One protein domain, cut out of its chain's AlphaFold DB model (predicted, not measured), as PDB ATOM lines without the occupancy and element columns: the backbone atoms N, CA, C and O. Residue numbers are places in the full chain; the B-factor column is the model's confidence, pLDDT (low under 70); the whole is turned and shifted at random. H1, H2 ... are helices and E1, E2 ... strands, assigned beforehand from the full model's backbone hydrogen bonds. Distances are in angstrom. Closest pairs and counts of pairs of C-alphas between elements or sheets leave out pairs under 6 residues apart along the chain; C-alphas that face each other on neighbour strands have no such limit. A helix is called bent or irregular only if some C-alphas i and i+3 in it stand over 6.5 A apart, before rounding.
ATOM      1  N   VAL A 208      41.963 -10.916 -54.336       96.50
ATOM      2  CA  VAL A 208      42.443 -11.467 -53.060       96.50
ATOM      3  C   VAL A 208      42.770 -12.956 -53.219       96.50
ATOM      4  O   VAL A 208      41.892 -13.762 -53.516       96.50
ATOM      5  N   LEU A 209      44.036 -13.331 -53.017       95.75
ATOM      6  CA  LEU A 209      44.559 -14.680 -53.287       95.75
ATOM      7  C   LEU A 209      44.542 -15.630 -52.088       95.75
ATOM      8  O   LEU A 209      44.789 -16.818 -52.263       95.75
ATOM      9  N   ALA A 210      44.311 -15.117 -50.882       94.62
ATOM     10  CA  ALA A 210      44.280 -15.894 -49.648       94.62
ATOM     11  C   ALA A 210      43.377 -15.202 -48.616       94.62
ATOM     12  O   ALA A 210      43.151 -13.995 -48.743       94.62
ATOM     13  N   PRO A 211      42.892 -15.912 -47.579       94.94
ATOM     14  CA  PRO A 211      42.115 -15.294 -46.509       94.94
ATOM     15  C   PRO A 211      42.825 -14.053 -45.934       94.94
ATOM     16  O   PRO A 211      43.993 -14.161 -45.541       94.94
ATOM     17  N   PRO A 212      42.156 -12.883 -45.880       95.81
ATOM     18  CA  PRO A 212      42.733 -11.674 -45.301       95.81
ATOM     19  C   PRO A 212      43.262 -11.896 -43.885       95.81
ATOM     20  O   PRO A 212      42.556 -12.403 -43.008       95.81
ATOM     21  N   ARG A 213      44.507 -11.486 -43.633       96.69
ATOM     22  CA  ARG A 213      45.136 -11.641 -42.317       96.69
ATOM     23  C   ARG A 213      44.807 -10.429 -41.463       96.69
ATOM     24  O   ARG A 213      45.306  -9.330 -41.696       96.69
ATOM     25  N   THR A 214      43.948 -10.626 -40.471       95.38
ATOM     26  CA  THR A 214      43.531  -9.553 -39.564       95.38
ATOM     27  C   THR A 214      44.448  -9.492 -38.346       95.38
ATOM     28  O   THR A 214      44.669 -10.498 -37.679       95.38
ATOM     29  N   GLY A 215      44.940  -8.297 -38.019       94.38
ATOM     30  CA  GLY A 215      45.724  -8.030 -36.817       94.38
ATOM     31  C   GLY A 215      45.268  -6.766 -36.085       94.38
ATOM     32  O   GLY A 215      44.428  -6.005 -36.565       94.38
ATOM     33  N   LYS A 216      45.863  -6.505 -34.912       93.06
ATOM     34  CA  LYS A 216      45.618  -5.264 -34.150       93.06
ATOM     35  C   LYS A 216      45.820  -3.979 -34.982       93.06
ATOM     36  O   LYS A 216      44.954  -3.107 -34.885       93.06
ATOM     37  N   PRO A 217      46.897  -3.830 -35.788       94.69
ATOM     38  CA  PRO A 217      47.146  -2.576 -36.501       94.69
ATOM     39  C   PRO A 217      46.324  -2.418 -37.794       94.69
ATOM     40  O   PRO A 217      46.200  -1.301 -38.299       94.69
ATOM     41  N   GLY A 218      45.755  -3.495 -38.348       97.00
ATOM     42  CA  GLY A 218      45.106  -3.466 -39.661       97.00
ATOM     43  C   GLY A 218      44.860  -4.848 -40.264       97.00
ATOM     44  O   GLY A 218      44.905  -5.858 -39.561       97.00
ATOM     45  N   ILE A 219      44.590  -4.879 -41.568       97.75
ATOM     46  CA  ILE A 219      44.368  -6.094 -42.363       97.75
ATOM     47  C   ILE A 219      45.436  -6.168 -43.453       97.75
ATOM     48  O   ILE A 219      45.651  -5.196 -44.173       97.75
ATOM     49  N   GLU A 220      46.092  -7.315 -43.585       97.81
ATOM     50  CA  GLU A 220      47.014  -7.615 -44.681       97.81
ATOM     51  C   GLU A 220      46.300  -8.450 -45.754       97.81
ATOM     52  O   GLU A 220      45.675  -9.474 -45.461       97.81
ATOM     53  N   LEU A 221      46.396  -7.999 -47.004       97.19
ATOM     54  CA  LEU A 221      45.797  -8.615 -48.183       97.19
ATOM     55  C   LEU A 221      46.903  -9.082 -49.128       97.19
ATOM     56  O   LEU A 221      47.731  -8.279 -49.556       97.19
ATOM     57  N   LYS A 222      46.880 -10.362 -49.507       96.75
ATOM     58  CA  LYS A 222      47.679 -10.879 -50.623       96.75
ATOM     59  C   LYS A 222      46.866 -10.733 -51.904       96.75
ATOM     60  O   LYS A 222      45.821 -11.369 -52.030       96.75
ATOM     61  N   LEU A 223      47.325  -9.894 -52.825       96.69
ATOM     62  CA  LEU A 223      46.602  -9.519 -54.036       96.69
ATOM     63  C   LEU A 223      47.368  -9.970 -55.280       96.69
ATOM     64  O   LEU A 223      48.580  -9.814 -55.333       96.69
ATOM     65  N   CYS A 224      46.665 -10.462 -56.297       96.88
ATOM     66  CA  CYS A 224      47.165 -10.474 -57.673       96.88
ATOM     67  C   CYS A 224      46.545  -9.286 -58.401       96.88
ATOM     68  O   CYS A 224      45.328  -9.140 -58.359       96.88
ATOM     69  N   GLY A 225      47.342  -8.436 -59.036       94.75
ATOM     70  CA  GLY A 225      46.882  -7.312 -59.854       94.75
ATOM     71  C   GLY A 225      47.498  -7.336 -61.254       94.75
ATOM     72  O   GLY A 225      48.182  -8.299 -61.598       94.75
ATOM     73  N   PRO A 226      47.271  -6.286 -62.063       90.38
ATOM     74  CA  PRO A 226      47.887  -6.141 -63.384       90.38
ATOM     75  C   PRO A 226      49.414  -6.304 -63.379       90.38
ATOM     76  O   PRO A 226      49.960  -6.916 -64.292       90.38
ATOM     77  N   ASP A 227      50.063  -5.842 -62.306       89.38
ATOM     78  CA  ASP A 227      51.523  -5.824 -62.146       89.38
ATOM     79  C   ASP A 227      52.074  -7.027 -61.357       89.38
ATOM     80  O   ASP A 227      53.233  -7.041 -60.950       89.38
ATOM     81  N   GLY A 228      51.248  -8.049 -61.109       92.94
ATOM     82  CA  GLY A 228      51.654  -9.271 -60.413       92.94
ATOM     83  C   GLY A 228      51.156  -9.384 -58.970       92.94
ATOM     84  O   GLY A 228      50.141  -8.793 -58.588       92.94
ATOM     85  N   VAL A 229      51.833 -10.215 -58.168       95.81
ATOM     86  CA  VAL A 229      51.450 -10.472 -56.769       95.81
ATOM     87  C   VAL A 229      52.062  -9.428 -55.845       95.81
ATOM     88  O   VAL A 229      53.269  -9.213 -55.851       95.81
ATOM     89  N   GLN A 230      51.232  -8.831 -54.995       94.94
ATOM     90  CA  GLN A 230      51.649  -7.856 -53.996       94.94
ATOM     91  C   GLN A 230      50.939  -8.073 -52.661       94.94
ATOM     92  O   GLN A 230      49.814  -8.576 -52.598       94.94
ATOM     93  N   THR A 231      51.586  -7.633 -51.586       95.69
ATOM     94  CA  THR A 231      50.982  -7.563 -50.254       95.69
ATOM     95  C   THR A 231      50.560  -6.128 -49.975       95.69
ATOM     96  O   THR A 231      51.379  -5.214 -50.045       95.69
ATOM     97  N   ARG A 232      49.287  -5.917 -49.634       95.31
ATOM     98  CA  ARG A 232      48.740  -4.601 -49.286       95.31
ATOM     99  C   ARG A 232      48.252  -4.588 -47.846       95.31
ATOM    100  O   ARG A 232      47.417  -5.403 -47.460       95.31
ATOM    101  N   PHE A 233      48.738  -3.629 -47.065       96.94
ATOM    102  CA  PHE A 233      48.298  -3.418 -45.690       96.94
ATOM    103  C   PHE A 233      47.269  -2.286 -45.604       96.94
ATOM    104  O   PHE A 233      47.520  -1.167 -46.049       96.94
ATOM    105  N   VAL A 234      46.118  -2.569 -44.999       96.69
ATOM    106  CA  VAL A 234      45.043  -1.606 -44.742       96.69
ATOM    107  C   VAL A 234      44.989  -1.320 -43.243       96.69
ATOM    108  O   VAL A 234      44.495  -2.121 -42.447       96.69
ATOM    109  N   GLY A 235      45.536  -0.170 -42.844       96.62
ATOM    110  CA  GLY A 235      45.642   0.222 -41.441       96.62
ATOM    111  C   GLY A 235      44.304   0.646 -40.831       96.62
ATOM    112  O   GLY A 235      43.529   1.367 -41.452       96.62
ATOM    113  N   LYS A 236      44.071   0.294 -39.562       95.69
ATOM    114  CA  LYS A 236      42.830   0.622 -38.829       95.69
ATOM    115  C   LYS A 236      42.562   2.133 -38.694       95.69
ATOM    116  O   LYS A 236      41.424   2.541 -38.474       95.69
ATOM    117  N   ARG A 237      43.609   2.960 -38.823       95.31
ATOM    118  CA  ARG A 237      43.521   4.431 -38.824       95.31
ATOM    119  C   ARG A 237      42.723   4.980 -40.011       95.31
ATOM    120  O   ARG A 237      42.059   5.999 -39.862       95.31
ATOM    121  N   ASP A 238      42.756   4.291 -41.152       94.38
ATOM    122  CA  ASP A 238      41.920   4.607 -42.307       94.38
ATOM    123  C   ASP A 238      40.588   3.866 -42.157       94.38
ATOM    124  O   ASP A 238      40.419   2.728 -42.599       94.38
ATOM    125  N   LYS A 239      39.646   4.500 -41.452       94.38
ATOM    126  CA  LYS A 239      38.374   3.870 -41.074       94.38
ATOM    127  C   LYS A 239      37.579   3.380 -42.289       94.38
ATOM    128  O   LYS A 239      36.949   2.327 -42.202       94.38
ATOM    129  N   ALA A 240      37.606   4.120 -43.400       94.50
ATOM    130  CA  ALA A 240      36.831   3.799 -44.594       94.50
ATOM    131  C   ALA A 240      37.438   2.612 -45.353       94.50
ATOM    132  O   ALA A 240      36.730   1.639 -45.623       94.50
ATOM    133  N   ALA A 241      38.747   2.647 -45.631       93.38
ATOM    134  CA  ALA A 241      39.429   1.536 -46.292       93.38
ATOM    135  C   ALA A 241      39.405   0.270 -45.423       93.38
ATOM    136  O   ALA A 241      39.134  -0.821 -45.923       93.38
ATOM    137  N   TYR A 242      39.596   0.405 -44.107       94.88
ATOM    138  CA  TYR A 242      39.523  -0.719 -43.173       94.88
ATOM    139  C   TYR A 242      38.130  -1.359 -43.152       94.88
ATOM    140  O   TYR A 242      38.019  -2.584 -43.161       94.88
ATOM    141  N   ALA A 243      37.058  -0.559 -43.168       93.94
ATOM    142  CA  ALA A 243      35.692  -1.079 -43.213       93.94
ATOM    143  C   ALA A 243      35.407  -1.875 -44.497       93.94
ATOM    144  O   ALA A 243      34.737  -2.907 -44.414       93.94
ATOM    145  N   ARG A 244      35.937  -1.436 -45.652       94.06
ATOM    146  CA  ARG A 244      35.876  -2.193 -46.915       94.06
ATOM    147  C   ARG A 244      36.696  -3.479 -46.827       94.06
ATOM    148  O   ARG A 244      36.149  -4.558 -47.023       94.06
ATOM    149  N   ALA A 245      37.966  -3.381 -46.431       94.19
ATOM    150  CA  ALA A 245      38.878  -4.521 -46.343       94.19
ATOM    151  C   ALA A 245      38.385  -5.622 -45.392       94.19
ATOM    152  O   ALA A 245      38.586  -6.802 -45.657       94.19
ATOM    153  N   ARG A 246      37.682  -5.259 -44.312       94.69
ATOM    154  CA  ARG A 246      37.104  -6.214 -43.351       94.69
ATOM    155  C   ARG A 246      35.954  -7.047 -43.923       94.69
ATOM    156  O   ARG A 246      35.564  -8.029 -43.302       94.69
ATOM    157  N   ARG A 247      35.372  -6.631 -45.050       94.56
ATOM    158  CA  ARG A 247      34.314  -7.370 -45.754       94.56
ATOM    159  C   ARG A 247      34.855  -8.256 -46.868       94.56
ATOM    160  O   ARG A 247      34.086  -9.044 -47.397       94.56
ATOM    161  N   LEU A 248      36.134  -8.116 -47.213       94.38
ATOM    162  CA  LEU A 248      36.741  -8.920 -48.258       94.38
ATOM    163  C   LEU A 248      36.980 -10.338 -47.752       94.38
ATOM    164  O   LEU A 248      37.480 -10.558 -46.647       94.38
ATOM    165  N   GLY A 249      36.633 -11.290 -48.596       93.00
ATOM    166  CA  GLY A 249      36.957 -12.691 -48.492       93.00
ATOM    167  C   GLY A 249      38.024 -13.102 -49.498       93.00
ATOM    168  O   GLY A 249      38.555 -12.328 -50.297       93.00
ATOM    169  N   TRP A 250      38.348 -14.384 -49.440       93.25
ATOM    170  CA  TRP A 250      39.239 -15.017 -50.392       93.25
ATOM    171  C   TRP A 250      38.570 -15.099 -51.769       93.25
ATOM    172  O   TRP A 250      37.521 -15.718 -51.916       93.25
ATOM    173  N   GLY A 251      39.192 -14.495 -52.781       92.31
ATOM    174  CA  GLY A 251      38.662 -14.429 -54.141       92.31
ATOM    175  C   GLY A 251      37.869 -13.166 -54.458       92.31
ATOM    176  O   GLY A 251      37.471 -12.983 -55.612       92.31
ATOM    177  N   ASP A 252      37.703 -12.260 -53.500       93.69
ATOM    178  CA  ASP A 252      37.016 -11.001 -53.762       93.69
ATOM    179  C   ASP A 252      37.872 -10.048 -54.611       93.69
ATOM    180  O   ASP A 252      39.112 -10.080 -54.541       93.69
ATOM    181  N   PRO A 253      37.227  -9.204 -55.439       92.69
ATOM    182  CA  PRO A 253      37.897  -8.084 -56.077       92.69
ATOM    183  C   PRO A 253      38.281  -7.032 -55.027       92.69
ATOM    184  O   PRO A 253      37.521  -6.728 -54.110       92.69
ATOM    185  N   PHE A 254      39.468  -6.456 -55.175       91.25
ATOM    186  CA  PHE A 254      39.962  -5.364 -54.353       91.25
ATOM    187  C   PHE A 254      39.904  -4.054 -55.143       91.25
ATOM    188  O   PHE A 254      40.733  -3.799 -56.016       91.25
TER     189      PHE A 254
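What this domain is: This is residues 208 to 254 of the 256 residues of the protein "Methyltransferase" of Phenylobacterium zucineum (strain HLK1) (UniProt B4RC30). A long, twisted hairpin of two strands, E1 and E2, runs most of the length of this domain, and the short helix H1 packs near the end of the hairpin where E1 begins and E2 ends. The first printed residues, 208 to 217, run toward that end and turn back into E1, and the unnamed tail after H1, residues 246 to 254, brings the last printed residue back near the first. The printed part has 47 residues, with two named strands and one named helix in the order E1, E2, H1; the sheet E1 - E2 is antiparallel. The class is mixed, helices and strands, with under half of the residues in named elements. The whole is compact, with a radius of gyration of the C-alphas of 10.1 A, and elongated, with spans of 27 by 17 by 17 A.

How they stand to each other: Before the first strand, residues 213 to 214 form a short antiparallel pairing with residues 219 to 220 of E1, residues 218 to 225. E1 bends by 51 degrees at residue 222. E1 and E2, residues 228 to 235, are a hairpin of antiparallel neighbours, with 159 degrees between their N-to-C directions. N 219 and O 234 are within hydrogen-bond range at 2.9 A, as are N 230 and O 223 at 2.8 A. The C-alphas of Gly 218 and Gly 235 face each other at 4.1 A. The closest C-alphas of E2 and H1, residues 239 to 245, are those of Val 234 and Tyr 242, 5.8 A apart. The closest C-alphas of E1 and H1 are those of Ile 219 and Ala 245, 7.0 A apart. In H1 every O i to N i+4 pair is within hydrogen-bond range.

Where its parts are: E1 begins at C-alpha 218, at (45.106, -3.466, -39.661), and measures 20.6 A from first to last C-alpha. E2 begins at C-alpha 228, at (51.654, -9.271, -60.413), and measures 22.0 A. H1 has 7 residues and ends at C-alpha 245, at (38.878, -4.521, -46.343); it is not bent.

The domain as a whole: The two C-alphas farthest apart are those of Lys 216 and Pro 226, at 29.3 A. The C-alphas of the first and last printed residues, Val 208 and Phe 254, are 6.7 A apart. The links from E1 to E2 and from E2 to H1 are tight, with 2 and 3 residues between the elements. The printed part has no cut. Its mean pLDDT is 94.8, and no printed residue is under 70.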